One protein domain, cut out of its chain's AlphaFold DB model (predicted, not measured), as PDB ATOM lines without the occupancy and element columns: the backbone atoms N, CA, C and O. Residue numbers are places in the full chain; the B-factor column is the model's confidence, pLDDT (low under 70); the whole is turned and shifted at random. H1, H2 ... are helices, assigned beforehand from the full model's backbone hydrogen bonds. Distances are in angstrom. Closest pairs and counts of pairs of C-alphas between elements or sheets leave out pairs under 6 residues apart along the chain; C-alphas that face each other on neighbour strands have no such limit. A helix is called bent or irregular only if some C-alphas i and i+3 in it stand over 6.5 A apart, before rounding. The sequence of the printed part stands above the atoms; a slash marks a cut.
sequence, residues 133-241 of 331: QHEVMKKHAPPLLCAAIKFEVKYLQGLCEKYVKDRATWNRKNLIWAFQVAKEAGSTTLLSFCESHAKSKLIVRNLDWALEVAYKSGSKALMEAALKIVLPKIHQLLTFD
ATOM      1  N   GLN A 133       8.395  43.069 -10.222       91.69
ATOM      2  CA  GLN A 133       7.529  44.008 -10.938       91.69
ATOM      3  C   GLN A 133       6.283  44.343 -10.105       91.69
ATOM      4  O   GLN A 133       5.708  43.461  -9.465       91.69
ATOM      5  N   HIS A 134       5.837  45.601 -10.153       91.62
ATOM      6  CA  HIS A 134       4.702  46.082  -9.360       91.62
ATOM      7  C   HIS A 134       3.436  45.230  -9.557       91.62
ATOM      8  O   HIS A 134       2.838  44.791  -8.580       91.62
ATOM      9  N   GLU A 135       3.089  44.900 -10.804       92.81
ATOM     10  CA  GLU A 135       1.905  44.089 -11.123       92.81
ATOM     11  C   GLU A 135       1.998  42.651 -10.600       92.81
ATOM     12  O   GLU A 135       1.001  42.078 -10.160       92.81
ATOM     13  N   VAL A 136       3.204  42.077 -10.586       93.69
ATOM     14  CA  VAL A 136       3.444  40.742 -10.026       93.69
ATOM     15  C   VAL A 136       3.341  40.784  -8.502       93.69
ATOM     16  O   VAL A 136       2.698  39.915  -7.919       93.69
ATOM     17  N   MET A 137       3.895  41.813  -7.847       94.56
ATOM     18  CA  MET A 137       3.734  42.009  -6.402       94.56
ATOM     19  C   MET A 137       2.257  42.206  -6.031       94.56
ATOM     20  O   MET A 137       1.775  41.551  -5.112       94.56
ATOM     21  N   LYS A 138       1.516  43.037  -6.776       92.56
ATOM     22  CA  LYS A 138       0.093  43.314  -6.528       92.56
ATOM     23  C   LYS A 138      -0.762  42.043  -6.537       92.56
ATOM     24  O   LYS A 138      -1.568  41.841  -5.636       92.56
ATOM     25  N   LYS A 139      -0.570  41.174  -7.533       91.88
ATOM     26  CA  LYS A 139      -1.342  39.926  -7.670       91.88
ATOM     27  C   LYS A 139      -0.842  38.793  -6.770       91.88
ATOM     28  O   LYS A 139      -1.643  37.992  -6.298       91.88
ATOM     29  N   HIS A 140       0.475  38.694  -6.564       94.62
ATOM     30  CA  HIS A 140       1.128  37.488  -6.034       94.62
ATOM     31  C   HIS A 140       1.922  37.717  -4.737       94.62
ATOM     32  O   HIS A 140       2.688  36.839  -4.338       94.62
ATOM     33  N   ALA A 141       1.741  38.843  -4.032       94.69
ATOM     34  CA  ALA A 141       2.412  39.100  -2.750       94.69
ATOM     35  C   ALA A 141       2.268  37.956  -1.715       94.69
ATOM     36  O   ALA A 141       3.287  37.614  -1.112       94.69
ATOM     37  N   PRO A 142       1.094  37.316  -1.510       94.25
ATOM     38  CA  PRO A 142       0.976  36.191  -0.577       94.25
ATOM     39  C   PRO A 142       1.819  34.953  -0.949       94.25
ATOM     40  O   PRO A 142       2.661  34.574  -0.133       94.25
ATOM     41  N   PRO A 143       1.708  34.336  -2.151       94.06
ATOM     42  CA  PRO A 143       2.559  33.197  -2.503       94.06
ATOM     43  C   PRO A 143       4.050  33.567  -2.586       94.06
ATOM     44  O   PRO A 143       4.893  32.745  -2.224       94.06
ATOM     45  N   LEU A 144       4.395  34.802  -2.981       95.81
ATOM     46  CA  LEU A 144       5.777  35.296  -2.925       95.81
ATOM     47  C   LEU A 144       6.304  35.386  -1.485       95.81
ATOM     48  O   LEU A 144       7.447  35.004  -1.247       95.81
ATOM     49  N   LEU A 145       5.489  35.827  -0.519       96.44
ATOM     50  CA  LEU A 145       5.866  35.864   0.898       96.44
ATOM     51  C   LEU A 145       6.075  34.451   1.461       96.44
ATOM     52  O   LEU A 145       7.085  34.205   2.124       96.44
ATOM     53  N   CYS A 146       5.166  33.518   1.161       94.00
ATOM     54  CA  CYS A 146       5.296  32.112   1.552       94.00
ATOM     55  C   CYS A 146       6.589  31.493   0.994       94.00
ATOM     56  O   CYS A 146       7.347  30.866   1.738       94.00
ATOM     57  N   ALA A 147       6.886  31.716  -0.291       94.25
ATOM     58  CA  ALA A 147       8.125  31.258  -0.917       94.25
ATOM     59  C   ALA A 147       9.366  31.933  -0.302       94.25
ATOM     60  O   ALA A 147      10.336  31.254   0.032       94.25
ATOM     61  N   ALA A 148       9.334  33.248  -0.076       95.81
ATOM     62  CA  ALA A 148      10.442  33.981   0.532       95.81
ATOM     63  C   ALA A 148      10.775  33.489   1.949       95.81
ATOM     64  O   ALA A 148      11.947  33.428   2.308       95.81
ATOM     65  N   ILE A 149       9.770  33.105   2.738       94.88
ATOM     66  CA  ILE A 149       9.980  32.513   4.065       94.88
ATOM     67  C   ILE A 149      10.502  31.076   3.933       94.88
ATOM     68  O   ILE A 149      11.530  30.763   4.533       94.88
ATOM     69  N   LYS A 150       9.871  30.234   3.099       92.94
ATOM     70  CA  LYS A 150      10.259  28.825   2.877       92.94
ATOM     71  C   LYS A 150      11.697  28.657   2.370       92.94
ATOM     72  O   LYS A 150      12.368  27.713   2.767       92.94
ATOM     73  N   PHE A 151      12.160  29.560   1.506       94.25
ATOM     74  CA  PHE A 151      13.518  29.558   0.945       94.25
ATOM     75  C   PHE A 151      14.444  30.598   1.608       94.25
ATOM     76  O   PHE A 151      15.524  30.884   1.094       94.25
ATOM     77  N   GLU A 152      14.026  31.172   2.740       95.56
ATOM     78  CA  GLU A 152      14.778  32.129   3.568       95.56
ATOM     79  C   GLU A 152      15.339  33.370   2.842       95.56
ATOM     80  O   GLU A 152      16.318  33.986   3.271       95.56
ATOM     81  N   VAL A 153      14.670  33.810   1.777       96.62
ATOM     82  CA  VAL A 153      15.009  35.007   0.996       96.62
ATOM     83  C   VAL A 153      14.572  36.267   1.758       96.62
ATOM     84  O   VAL A 153      13.578  36.917   1.427       96.62
ATOM     85  N   LYS A 154      15.315  36.626   2.816       95.12
ATOM     86  CA  LYS A 154      14.948  37.700   3.765       95.12
ATOM     87  C   LYS A 154      14.657  39.051   3.109       95.12
ATOM     88  O   LYS A 154      13.788  39.776   3.591       95.12
ATOM     89  N   TYR A 155      15.336  39.389   2.011       95.19
ATOM     90  CA  TYR A 155      15.079  40.644   1.301       95.19
ATOM     91  C   TYR A 155      13.699  40.647   0.620       95.19
ATOM     92  O   TYR A 155      12.927  41.582   0.827       95.19
ATOM     93  N   LEU A 156      13.330  39.566  -0.083       96.56
ATOM     94  CA  LEU A 156      11.989  39.416  -0.661       96.56
ATOM     95  C   LEU A 156      10.912  39.366   0.426       96.56
ATOM     96  O   LEU A 156       9.891  40.038   0.298       96.56
ATOM     97  N   GLN A 157      11.165  38.641   1.524       96.38
ATOM     98  CA  GLN A 157      10.269  38.607   2.683       96.38
ATOM     99  C   GLN A 157       9.982  40.034   3.177       96.38
ATOM    100  O   GLN A 157       8.823  40.398   3.361       96.38
ATOM    101  N   GLY A 158      11.018  40.865   3.334       96.31
ATOM    102  CA  GLY A 158      10.874  42.264   3.740       96.31
ATOM    103  C   GLY A 158      10.056  43.114   2.759       96.31
ATOM    104  O   GLY A 158       9.239  43.922   3.201       96.31
ATOM    105  N   LEU A 159      10.229  42.915   1.447       96.31
ATOM    106  CA  LEU A 159       9.465  43.620   0.410       96.31
ATOM    107  C   LEU A 159       7.982  43.222   0.413       96.31
ATOM    108  O   LEU A 159       7.119  44.100   0.462       96.31
ATOM    109  N   CYS A 160       7.678  41.921   0.424       96.81
ATOM    110  CA  CYS A 160       6.301  41.428   0.483       96.81
ATOM    111  C   CYS A 160       5.622  41.832   1.800       96.81
ATOM    112  O   CYS A 160       4.493  42.318   1.791       96.81
ATOM    113  N   GLU A 161       6.317  41.720   2.937       96.25
ATOM    114  CA  GLU A 161       5.790  42.202   4.215       96.25
ATOM    115  C   GLU A 161       5.526  43.705   4.207       96.25
ATOM    116  O   GLU A 161       4.527  44.129   4.779       96.25
ATOM    117  N   LYS A 162       6.392  44.519   3.590       95.75
ATOM    118  CA  LYS A 162       6.153  45.961   3.462       95.75
ATOM    119  C   LYS A 162       4.885  46.229   2.646       95.75
ATOM    120  O   LYS A 162       4.016  46.940   3.140       95.75
ATOM    121  N   TYR A 163       4.742  45.605   1.474       95.69
ATOM    122  CA  TYR A 163       3.543  45.734   0.634       95.69
ATOM    123  C   TYR A 163       2.261  45.407   1.419       95.69
ATOM    124  O   TYR A 163       1.325  46.208   1.455       95.69
ATOM    125  N   VAL A 164       2.243  44.269   2.125       94.94
ATOM    126  CA  VAL A 164       1.080  43.847   2.922       94.94
ATOM    127  C   VAL A 164       0.833  44.785   4.114       94.94
ATOM    128  O   VAL A 164      -0.320  45.106   4.396       94.94
ATOM    129  N   LYS A 165       1.882  45.278   4.793       94.94
ATOM    130  CA  LYS A 165       1.763  46.257   5.898       94.94
ATOM    131  C   LYS A 165       1.167  47.577   5.421       94.94
ATOM    132  O   LYS A 165       0.248  48.077   6.069       94.94
ATOM    133  N   ASP A 166       1.648  48.105   4.297       94.38
ATOM    134  CA  ASP A 166       1.166  49.358   3.714       94.38
ATOM    135  C   ASP A 166      -0.330  49.225   3.363       94.38
ATOM    136  O   ASP A 166      -1.154  50.000   3.866       94.38
ATOM    137  N   ARG A 167      -0.703  48.161   2.631       91.56
ATOM    138  CA  ARG A 167      -2.093  47.801   2.282       91.56
ATOM    139  C   ARG A 167      -3.006  47.616   3.499       91.56
ATOM    140  O   ARG A 167      -4.150  48.074   3.483       91.56
ATOM    141  N   ALA A 168      -2.520  46.981   4.569       90.50
ATOM    142  CA  ALA A 168      -3.293  46.703   5.784       90.50
ATOM    143  C   ALA A 168      -3.781  47.969   6.513       90.50
ATOM    144  O   ALA A 168      -4.752  47.907   7.268       90.50
ATOM    145  N   THR A 169      -3.131  49.119   6.298       88.50
ATOM    146  CA  THR A 169      -3.525  50.381   6.948       88.50
ATOM    147  C   THR A 169      -4.762  51.041   6.329       88.50
ATOM    148  O   THR A 169      -5.385  51.881   6.986       88.50
ATOM    149  N   TRP A 170      -5.136  50.669   5.098       87.38
ATOM    150  CA  TRP A 170      -6.131  51.394   4.299       87.38
ATOM    151  C   TRP A 170      -7.556  51.203   4.834       87.38
ATOM    152  O   TRP A 170      -8.269  52.169   5.115       87.38
ATOM    153  N   ASN A 171      -7.988  49.952   5.018       85.25
ATOM    154  CA  ASN A 171      -9.347  49.630   5.452       85.25
ATOM    155  C   ASN A 171      -9.408  48.322   6.274       85.25
ATOM    156  O   ASN A 171      -8.405  47.643   6.489       85.25
ATOM    157  N   ARG A 172     -10.604  47.966   6.773       85.56
ATOM    158  CA  ARG A 172     -10.793  46.778   7.630       85.56
ATOM    159  C   ARG A 172     -10.636  45.445   6.895       85.56
ATOM    160  O   ARG A 172     -10.115  44.510   7.493       85.56
ATOM    161  N   LYS A 173     -11.054  45.369   5.625       88.25
ATOM    162  CA  LYS A 173     -10.911  44.176   4.775       88.25
ATOM    163  C   LYS A 173      -9.424  43.872   4.571       88.25
ATOM    164  O   LYS A 173      -9.000  42.757   4.849       88.25
ATOM    165  N   ASN A 174      -8.627  44.884   4.215       90.75
ATOM    166  CA  ASN A 174      -7.184  44.745   3.985       90.75
ATOM    167  C   ASN A 174      -6.435  44.320   5.258       90.75
ATOM    168  O   ASN A 174      -5.538  43.490   5.187       90.75
ATOM    169  N   LEU A 175      -6.823  44.831   6.433       90.88
ATOM    170  CA  LEU A 175      -6.251  44.387   7.708       90.88
ATOM    171  C   LEU A 175      -6.572  42.910   8.008       90.88
ATOM    172  O   LEU A 175      -5.708  42.179   8.484       90.88
ATOM    173  N   ILE A 176      -7.797  42.460   7.721       88.69
ATOM    174  CA  ILE A 176      -8.209  41.054   7.881       88.69
ATOM    175  C   ILE A 176      -7.460  40.146   6.892       88.69
ATOM    176  O   ILE A 176      -6.945  39.107   7.301       88.69
ATOM    177  N   TRP A 177      -7.344  40.557   5.628       92.56
ATOM    178  CA  TRP A 177      -6.536  39.872   4.612       92.56
ATOM    179  C   TRP A 177      -5.069  39.764   5.049       92.56
ATOM    180  O   TRP A 177      -4.513  38.670   5.066       92.56
ATOM    181  N   ALA A 178      -4.471  40.855   5.536       93.56
ATOM    182  CA  ALA A 178      -3.103  40.851   6.047       93.56
ATOM    183  C   ALA A 178      -2.907  39.897   7.240       93.56
ATOM    184  O   ALA A 178      -1.873  39.238   7.321       93.56
ATOM    185  N   PHE A 179      -3.899  39.754   8.130       91.38
ATOM    186  CA  PHE A 179      -3.876  38.721   9.173       91.38
ATOM    187  C   PHE A 179      -3.874  37.302   8.604       91.38
ATOM    188  O   PHE A 179      -3.139  36.454   9.113       91.38
ATOM    189  N   GLN A 180      -4.689  37.037   7.582       90.38
ATOM    190  CA  GLN A 180      -4.775  35.723   6.950       90.38
ATOM    191  C   GLN A 180      -3.453  35.367   6.255       90.38
ATOM    192  O   GLN A 180      -2.848  34.348   6.584       90.38
ATOM    193  N   VAL A 181      -2.936  36.272   5.417       92.81
ATOM    194  CA  VAL A 181      -1.633  36.144   4.743       92.81
ATOM    195  C   VAL A 181      -0.498  35.924   5.751       92.81
ATOM    196  O   VAL A 181       0.352  35.057   5.555       92.81
ATOM    197  N   ALA A 182      -0.491  36.654   6.871       93.31
ATOM    198  CA  ALA A 182       0.529  36.497   7.908       93.31
ATOM    199  C   ALA A 182       0.494  35.125   8.598       93.31
ATOM    200  O   ALA A 182       1.548  34.596   8.956       93.31
ATOM    201  N   LYS A 183      -0.703  34.548   8.784       90.44
ATOM    202  CA  LYS A 183      -0.878  33.199   9.337       90.44
ATOM    203  C   LYS A 183      -0.438  32.120   8.356       90.44
ATOM    204  O   LYS A 183       0.292  31.223   8.762       90.44
ATOM    205  N   GLU A 184      -0.865  32.217   7.100       88.62
ATOM    206  CA  GLU A 184      -0.535  31.243   6.053       88.62
ATOM    207  C   GLU A 184       0.968  31.206   5.763       88.62
ATOM    208  O   GLU A 184       1.560  30.132   5.716       88.62
ATOM    209  N   ALA A 185       1.605  32.375   5.666       90.50
ATOM    210  CA  ALA A 185       3.043  32.479   5.436       90.50
ATOM    211  C   ALA A 185       3.903  32.237   6.696       90.50
ATOM    212  O   ALA A 185       5.127  32.174   6.601       90.50
ATOM    213  N   GLY A 186       3.299  32.158   7.889       89.88
ATOM    214  CA  GLY A 186       4.022  32.026   9.160       89.88
ATOM    215  C   GLY A 186       4.825  33.270   9.585       89.88
ATOM    216  O   GLY A 186       5.735  33.164  10.408       89.88
ATOM    217  N   SER A 187       4.515  34.458   9.050       91.88
ATOM    218  CA  SER A 187       5.254  35.696   9.342       91.88
ATOM    219  C   SER A 187       4.870  36.286  10.707       91.88
ATOM    220  O   SER A 187       3.850  36.961  10.875       91.88
ATOM    221  N   THR A 188       5.732  36.087  11.707       91.38
ATOM    222  CA  THR A 188       5.570  36.646  13.065       91.38
ATOM    223  C   THR A 188       5.704  38.174  13.103       91.38
ATOM    224  O   THR A 188       5.030  38.853  13.886       91.38
ATOM    225  N   THR A 189       6.532  38.740  12.228       93.19
ATOM    226  CA  THR A 189       6.728  40.183  12.022       93.19
ATOM    227  C   THR A 189       5.490  40.851  11.427       93.19
ATOM    228  O   THR A 189       5.122  41.949  11.851       93.19
ATOM    229  N   LEU A 190       4.802  40.196  10.489       93.06
ATOM    230  CA  LEU A 190       3.540  40.696   9.949       93.06
ATOM    231  C   LEU A 190       2.380  40.512  10.941       93.06
ATOM    232  O   LEU A 190       1.599  41.446  11.125       93.06
ATOM    233  N   LEU A 191       2.305  39.375  11.647       92.06
ATOM    234  CA  LEU A 191       1.306  39.143  12.703       92.06
ATOM    235  C   LEU A 191       1.379  40.204  13.810       92.06
ATOM    236  O   LEU A 191       0.369  40.827  14.139       92.06
ATOM    237  N   SER A 192       2.572  40.445  14.363       91.94
ATOM    238  CA  SER A 192       2.774  41.435  15.432       91.94
ATOM    239  C   SER A 192       2.465  42.868  14.981       91.94
ATOM    240  O   SER A 192       1.856  43.625  15.743       91.94
ATOM    241  N   PHE A 193       2.786  43.225  13.731       93.81
ATOM    242  CA  PHE A 193       2.345  44.484  13.129       93.81
ATOM    243  C   PHE A 193       0.817  44.574  13.069       93.81
ATOM    244  O   PHE A 193       0.251  45.550  13.565       93.81
ATOM    245  N   CYS A 194       0.143  43.564  12.508       91.50
ATOM    246  CA  CYS A 194      -1.310  43.583  12.344       91.50
ATOM    247  C   CYS A 194      -2.015  43.669  13.707       91.50
ATOM    248  O   CYS A 194      -2.964  44.440  13.862       91.50
ATOM    249  N   GLU A 195      -1.521  42.956  14.727       89.00
ATOM    250  CA  GLU A 195      -2.045  43.061  16.093       89.00
ATOM    251  C   GLU A 195      -1.842  44.446  16.709       89.00
ATOM    252  O   GLU A 195      -2.764  44.972  17.334       89.00
ATOM    253  N   SER A 196      -0.655  45.037  16.555       88.88
ATOM    254  CA  SER A 196      -0.355  46.378  17.066       88.88
ATOM    255  C   SER A 196      -1.224  47.440  16.381       88.88
ATOM    256  O   SER A 196      -1.869  48.257  17.045       88.88
ATOM    257  N   HIS A 197      -1.347  47.364  15.052       89.31
ATOM    258  CA  HIS A 197      -2.207  48.247  14.269       89.31
ATOM    259  C   HIS A 197      -3.676  48.112  14.691       89.31
ATOM    260  O   HIS A 197      -4.322  49.119  14.994       89.31
ATOM    261  N   ALA A 198      -4.189  46.884  14.802       86.69
ATOM    262  CA  ALA A 198      -5.548  46.627  15.270       86.69
ATOM    263  C   ALA A 198      -5.794  47.182  16.687       86.69
ATOM    264  O   ALA A 198      -6.791  47.872  16.896       86.69
ATOM    265  N   LYS A 199      -4.860  46.976  17.629       83.00
ATOM    266  CA  LYS A 199      -4.906  47.537  18.998       83.00
ATOM    267  C   LYS A 199      -4.931  49.071  19.001       83.00
ATOM    268  O   LYS A 199      -5.703  49.652  19.756       83.00
ATOM    269  N   SER A 200      -4.176  49.734  18.120       83.81
ATOM    270  CA  SER A 200      -4.222  51.203  17.994       83.81
ATOM    271  C   SER A 200      -5.572  51.725  17.474       83.81
ATOM    272  O   SER A 200      -6.070  52.748  17.943       83.81
ATOM    273  N   LYS A 201      -6.204  51.010  16.532       80.56
ATOM    274  CA  LYS A 201      -7.488  51.405  15.925       80.56
ATOM    275  C   LYS A 201      -8.698  51.014  16.783       80.56
ATOM    276  O   LYS A 201      -9.717  51.694  16.698       80.56
ATOM    277  N   LEU A 202      -8.567  49.996  17.642       72.00
ATOM    278  CA  LEU A 202      -9.571  49.561  18.629       72.00
ATOM    279  C   LEU A 202     -10.028  50.691  19.572       72.00
ATOM    280  O   LEU A 202     -11.172  50.689  20.009       72.00
ATOM    281  N   ILE A 203      -9.153  51.662  19.858       65.06
ATOM    282  CA  ILE A 203      -9.460  52.836  20.696       65.06
ATOM    283  C   ILE A 203     -10.298  53.881  19.933       65.06
ATOM    284  O   ILE A 203     -11.076  54.614  20.536       65.06
ATOM    285  N   VAL A 204     -10.135  53.960  18.607       61.38
ATOM    286  CA  VAL A 204     -10.639  55.063  17.765       61.38
ATOM    287  C   VAL A 204     -11.905  54.685  16.982       61.38
ATOM    288  O   VAL A 204     -12.665  55.563  16.582       61.38
ATOM    289  N   ARG A 205     -12.141  53.392  16.720       66.44
ATOM    290  CA  ARG A 205     -13.257  52.907  15.885       66.44
ATOM    291  C   ARG A 205     -14.397  52.277  16.691       66.44
ATOM    292  O   ARG A 205     -14.253  51.924  17.856       66.44
ATOM    293  N   ASN A 206     -15.557  52.160  16.040       66.62
ATOM    294  CA  ASN A 206     -16.778  51.625  16.641       66.62
ATOM    295  C   ASN A 206     -16.685  50.106  16.924       66.62
ATOM    296  O   ASN A 206     -15.858  49.392  16.358       66.62
ATOM    297  N   LEU A 207     -17.579  49.623  17.785       68.00
ATOM    298  CA  LEU A 207     -17.632  48.266  18.328       68.00
ATOM    299  C   LEU A 207     -17.760  47.167  17.260       68.00
ATOM    300  O   LEU A 207     -17.126  46.122  17.376       68.00
ATOM    301  N   ASP A 208     -18.535  47.433  16.206       72.00
ATOM    302  CA  ASP A 208     -18.697  46.554  15.039       72.00
ATOM    303  C   ASP A 208     -17.346  46.230  14.374       72.00
ATOM    304  O   ASP A 208     -16.967  45.069  14.226       72.00
ATOM    305  N   TRP A 209     -16.558  47.270  14.078       82.50
ATOM    306  CA  TRP A 209     -15.224  47.141  13.485       82.50
ATOM    307  C   TRP A 209     -14.294  46.283  14.354       82.50
ATOM    308  O   TRP A 209     -13.559  45.439  13.840       82.50
ATOM    309  N   ALA A 210     -14.344  46.489  15.673       71.75
ATOM    310  CA  ALA A 210     -13.529  45.772  16.647       71.75
ATOM    311  C   ALA A 210     -13.835  44.266  16.673       71.75
ATOM    312  O   ALA A 210     -12.917  43.443  16.613       71.75
ATOM    313  N   LEU A 211     -15.122  43.917  16.747       71.94
ATOM    314  CA  LEU A 211     -15.593  42.536  16.800       71.94
ATOM    315  C   LEU A 211     -15.346  41.804  15.477       71.94
ATOM    316  O   LEU A 211     -14.843  40.681  15.501       71.94
ATOM    317  N   GLU A 212     -15.623  42.435  14.333       79.44
ATOM    318  CA  GLU A 212     -15.397  41.814  13.024       79.44
ATOM    319  C   GLU A 212     -13.912  41.492  12.795       79.44
ATOM    320  O   GLU A 212     -13.580  40.368  12.410       79.44
ATOM    321  N   VAL A 213     -13.010  42.446  13.064       80.38
ATOM    322  CA  VAL A 213     -11.563  42.245  12.879       80.38
ATOM    323  C   VAL A 213     -11.034  41.185  13.844       80.38
ATOM    324  O   VAL A 213     -10.291  40.303  13.418       80.38
ATOM    325  N   ALA A 214     -11.426  41.204  15.120       78.75
ATOM    326  CA  ALA A 214     -11.010  40.182  16.082       78.75
ATOM    327  C   ALA A 214     -11.523  38.777  15.707       78.75
ATOM    328  O   ALA A 214     -10.782  37.798  15.820       78.75
ATOM    329  N   TYR A 215     -12.761  38.680  15.215       77.19
ATOM    330  CA  TYR A 215     -13.368  37.422  14.785       77.19
ATOM    331  C   TYR A 215     -12.711  36.866  13.520       77.19
ATOM    332  O   TYR A 215     -12.204  35.744  13.539       77.19
ATOM    333  N   LYS A 216     -12.654  37.658  12.441       79.75
ATOM    334  CA  LYS A 216     -12.111  37.210  11.150       79.75
ATOM    335  C   LYS A 216     -10.592  37.034  11.173       79.75
ATOM    336  O   LYS A 216     -10.098  36.117  10.532       79.75
ATOM    337  N   SER A 217      -9.848  37.829  11.951       77.81
ATOM    338  CA  SER A 217      -8.411  37.571  12.152       77.81
ATOM    339  C   SER A 217      -8.144  36.297  12.952       77.81
ATOM    340  O   SER A 217      -7.040  35.760  12.887       77.81
ATOM    341  N   GLY A 218      -9.106  35.814  13.749       73.38
ATOM    342  CA  GLY A 218      -8.930  34.676  14.649       73.38
ATOM    343  C   GLY A 218      -7.735  34.826  15.601       73.38
ATOM    344  O   GLY A 218      -7.061  33.829  15.875       73.38
ATOM    345  N   SER A 219      -7.395  36.049  16.034       75.19
ATOM    346  CA  SER A 219      -6.408  36.274  17.102       75.19
ATOM    347  C   SER A 219      -7.115  36.297  18.455       75.19
ATOM    348  O   SER A 219      -7.936  37.172  18.739       75.19
ATOM    349  N   LYS A 220      -6.756  35.348  19.328       75.19
ATOM    350  CA  LYS A 220      -7.268  35.282  20.705       75.19
ATOM    351  C   LYS A 220      -6.948  36.562  21.488       75.19
ATOM    352  O   LYS A 220      -7.816  37.069  22.193       75.19
ATOM    353  N   ALA A 221      -5.748  37.118  21.315       74.38
ATOM    354  CA  ALA A 221      -5.323  38.337  22.001       74.38
ATOM    355  C   ALA A 221      -6.142  39.568  21.572       74.38
ATOM    356  O   ALA A 221      -6.460  40.416  22.406       74.38
ATOM    357  N   LEU A 222      -6.523  39.661  20.291       74.75
ATOM    358  CA  LEU A 222      -7.434  40.710  19.823       74.75
ATOM    359  C   LEU A 222      -8.871  40.493  20.291       74.75
ATOM    360  O   LEU A 222      -9.519  41.465  20.666       74.75
ATOM    361  N   MET A 223      -9.353  39.251  20.321       73.81
ATOM    362  CA  MET A 223     -10.691  38.943  20.835       73.81
ATOM    363  C   MET A 223     -10.824  39.319  22.316       73.81
ATOM    364  O   MET A 223     -11.774  39.997  22.698       73.81
ATOM    365  N   GLU A 224      -9.838  38.971  23.146       74.94
ATOM    366  CA  GLU A 224      -9.805  39.371  24.557       74.94
ATOM    367  C   GLU A 224      -9.715  40.898  24.736       74.94
ATOM    368  O   GLU A 224     -10.354  41.450  25.635       74.94
ATOM    369  N   ALA A 225      -8.961  41.598  23.881       75.00
ATOM    370  CA  ALA A 225      -8.881  43.060  23.904       75.00
ATOM    371  C   ALA A 225     -10.206  43.726  23.490       75.00
ATOM    372  O   ALA A 225     -10.653  44.658  24.158       75.00
ATOM    373  N   ALA A 226     -10.865  43.226  22.440       74.38
ATOM    374  CA  ALA A 226     -12.170  43.711  21.998       74.38
ATOM    375  C   ALA A 226     -13.245  43.472  23.071       74.38
ATOM    376  O   ALA A 226     -13.964  44.401  23.436       74.38
ATOM    377  N   LEU A 227     -13.304  42.271  23.659       71.38
ATOM    378  CA  LEU A 227     -14.264  41.941  24.718       71.38
ATOM    379  C   LEU A 227     -14.122  42.843  25.954       71.38
ATOM    380  O   LEU A 227     -15.135  43.247  26.521       71.38
ATOM    381  N   LYS A 228     -12.899  43.240  26.336       75.19
ATOM    382  CA  LYS A 228     -12.670  44.207  27.431       75.19
ATOM    383  C   LYS A 228     -13.260  45.598  27.159       75.19
ATOM    384  O   LYS A 228     -13.604  46.291  28.109       75.19
ATOM    385  N   ILE A 229     -13.403  45.997  25.892       71.25
ATOM    386  CA  ILE A 229     -14.044  47.262  25.480       71.25
ATOM    387  C   ILE A 229     -15.573  47.095  25.376       71.25
ATOM    388  O   ILE A 229     -16.328  48.019  25.682       71.25
ATOM    389  N   VAL A 230     -16.034  45.912  24.957       67.25
ATOM    390  CA  VAL A 230     -17.453  45.569  24.756       67.25
ATOM    391  C   VAL A 230     -18.200  45.380  26.077       67.25
ATOM    392  O   VAL A 230     -19.271  45.957  26.262       67.25
ATOM    393  N   LEU A 231     -17.650  44.583  26.997       66.19
ATOM    394  CA  LEU A 231     -18.346  44.148  28.213       66.19
ATOM    395  C   LEU A 231     -18.838  45.310  29.100       66.19
ATOM    396  O   LEU A 231     -19.999  45.254  29.505       66.19
ATOM    397  N   PRO A 232     -18.061  46.388  29.355       68.56
ATOM    398  CA  PRO A 232     -18.550  47.522  30.139       68.56
ATOM    399  C   PRO A 232     -19.723  48.251  29.475       68.56
ATOM    400  O   PRO A 232     -20.666  48.628  30.165       68.56
ATOM    401  N   LYS A 233     -19.710  48.403  28.142       65.56
ATOM    402  CA  LYS A 233     -20.802  49.054  27.395       65.56
ATOM    403  C   LYS A 233     -22.088  48.229  27.436       65.56
ATOM    404  O   LYS A 233     -23.156  48.790  27.654       65.56
ATOM    405  N   ILE A 234     -21.987  46.904  27.284       60.38
ATOM    406  CA  ILE A 234     -23.142  46.002  27.417       60.38
ATOM    407  C   ILE A 234     -23.688  46.040  28.848       60.38
ATOM    408  O   ILE A 234     -24.894  46.171  29.031       60.38
ATOM    409  N   HIS A 235     -22.819  45.985  29.862       56.97
ATOM    410  CA  HIS A 235     -23.248  46.078  31.258       56.97
ATOM    411  C   HIS A 235     -23.967  47.404  31.537       56.97
ATOM    412  O   HIS A 235     -25.010  47.398  32.175       56.97
ATOM    413  N   GLN A 236     -23.464  48.523  31.005       59.88
ATOM    414  CA  GLN A 236     -24.076  49.841  31.171       59.88
ATOM    415  C   GLN A 236     -25.475  49.932  30.536       59.88
ATOM    416  O   GLN A 236     -26.370  50.499  31.158       59.88
ATOM    417  N   LEU A 237     -25.681  49.329  29.355       57.47
ATOM    418  CA  LEU A 237     -27.004  49.213  28.723       57.47
ATOM    419  C   LEU A 237     -27.960  48.345  29.558       57.47
ATOM    420  O   LEU A 237     -29.092  48.747  29.804       57.47
ATOM    421  N   LEU A 238     -27.493  47.194  30.054       52.59
ATOM    422  CA  LEU A 238     -28.302  46.274  30.864       52.59
ATOM    423  C   LEU A 238     -28.635  46.812  32.268       52.59
ATOM    424  O   LEU A 238     -29.617  46.377  32.858       52.59
ATOM    425  N   THR A 239     -27.848  47.746  32.814       48.84
ATOM    426  CA  THR A 239     -28.105  48.354  34.137       48.84
ATOM    427  C   THR A 239     -28.951  49.627  34.109       48.84
ATOM    428  O   THR A 239     -29.277  50.146  35.173       48.84
ATOM    429  N   PHE A 240     -29.295  50.160  32.933       45.69
ATOM    430  CA  PHE A 240     -30.131  51.366  32.824       45.69
ATOM    431  C   PHE A 240     -31.643  51.070  32.783       45.69
ATOM    432  O   PHE A 240     -32.446  51.989  32.940       45.69
ATOM    433  N   ASP A 241     -32.036  49.807  32.594       42.81
ATOM    434  CA  ASP A 241     -33.397  49.417  32.197       42.81
ATOM    435  C   ASP A 241     -34.332  49.042  33.371       42.81
ATOM    436  O   ASP A 241     -35.209  48.192  33.249       42.81
TER     437      ASP A 241
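Overview. This is residues 133 to 241 of the 331 residues of the protein "BTB domain-containing protein" of Marchantia polymorpha (UniProt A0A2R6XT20). Six helices zigzag along a rod, in two rows, with H1, H3 and H5 in one and H2, H4 and H6 in the other; the end of H6 and the residues after it, 234 to 241, stick out at one end. H2 to H6 make an up-and-down bundle, each running against the one before. The printed part has 109 residues, all helix in class, with no named strand. It is loose, with a radius of gyration of the C-alphas of 16.4 A, and spans 59 by 22 by 17 A.

Arrangement. H6, residues 220 to 238, forms a hairpin with H5, residues 207 to 217; they touch, closest at C-alphas 223 and 214, 4.9 A. H5 touches H3, residues 172 to 184, the same way at a shallow tilt of 22 degrees, closest at C-alphas 217 and 176, 5.5 A. With residues 222 to 226 alone, H6 touches H4, residues 188 to 202; C-alphas 222 and 195 are closest, 7.0 A. H2, residues 154 to 168, touches H1, residues 134 to 150, at a steep tilt of 55 degrees; C-alphas 157 and 148 are closest, 5.1 A. H1 and H6 are apart. Every O i to N i+4 pair is within hydrogen-bond range in H2, H3, H4 and H5; H1 has 11 of 13 and H6 12 of 15.

Along the chain. H1 begins at C-alpha 134 (4.702, 46.082, -9.360); it is irregular, C-alphas 139 and 142 being 8.3 A apart. H6, 25.8 A long, ends at C-alpha 238 (-28.302, 46.274, 30.864).

Size, cuts and confidence. C-alphas 151 and 241 are farthest apart, 59.8 A. The printed part has no cut, and its five links are tight. pLDDT is under 70 at residues 203 to 207 and 230 to 241.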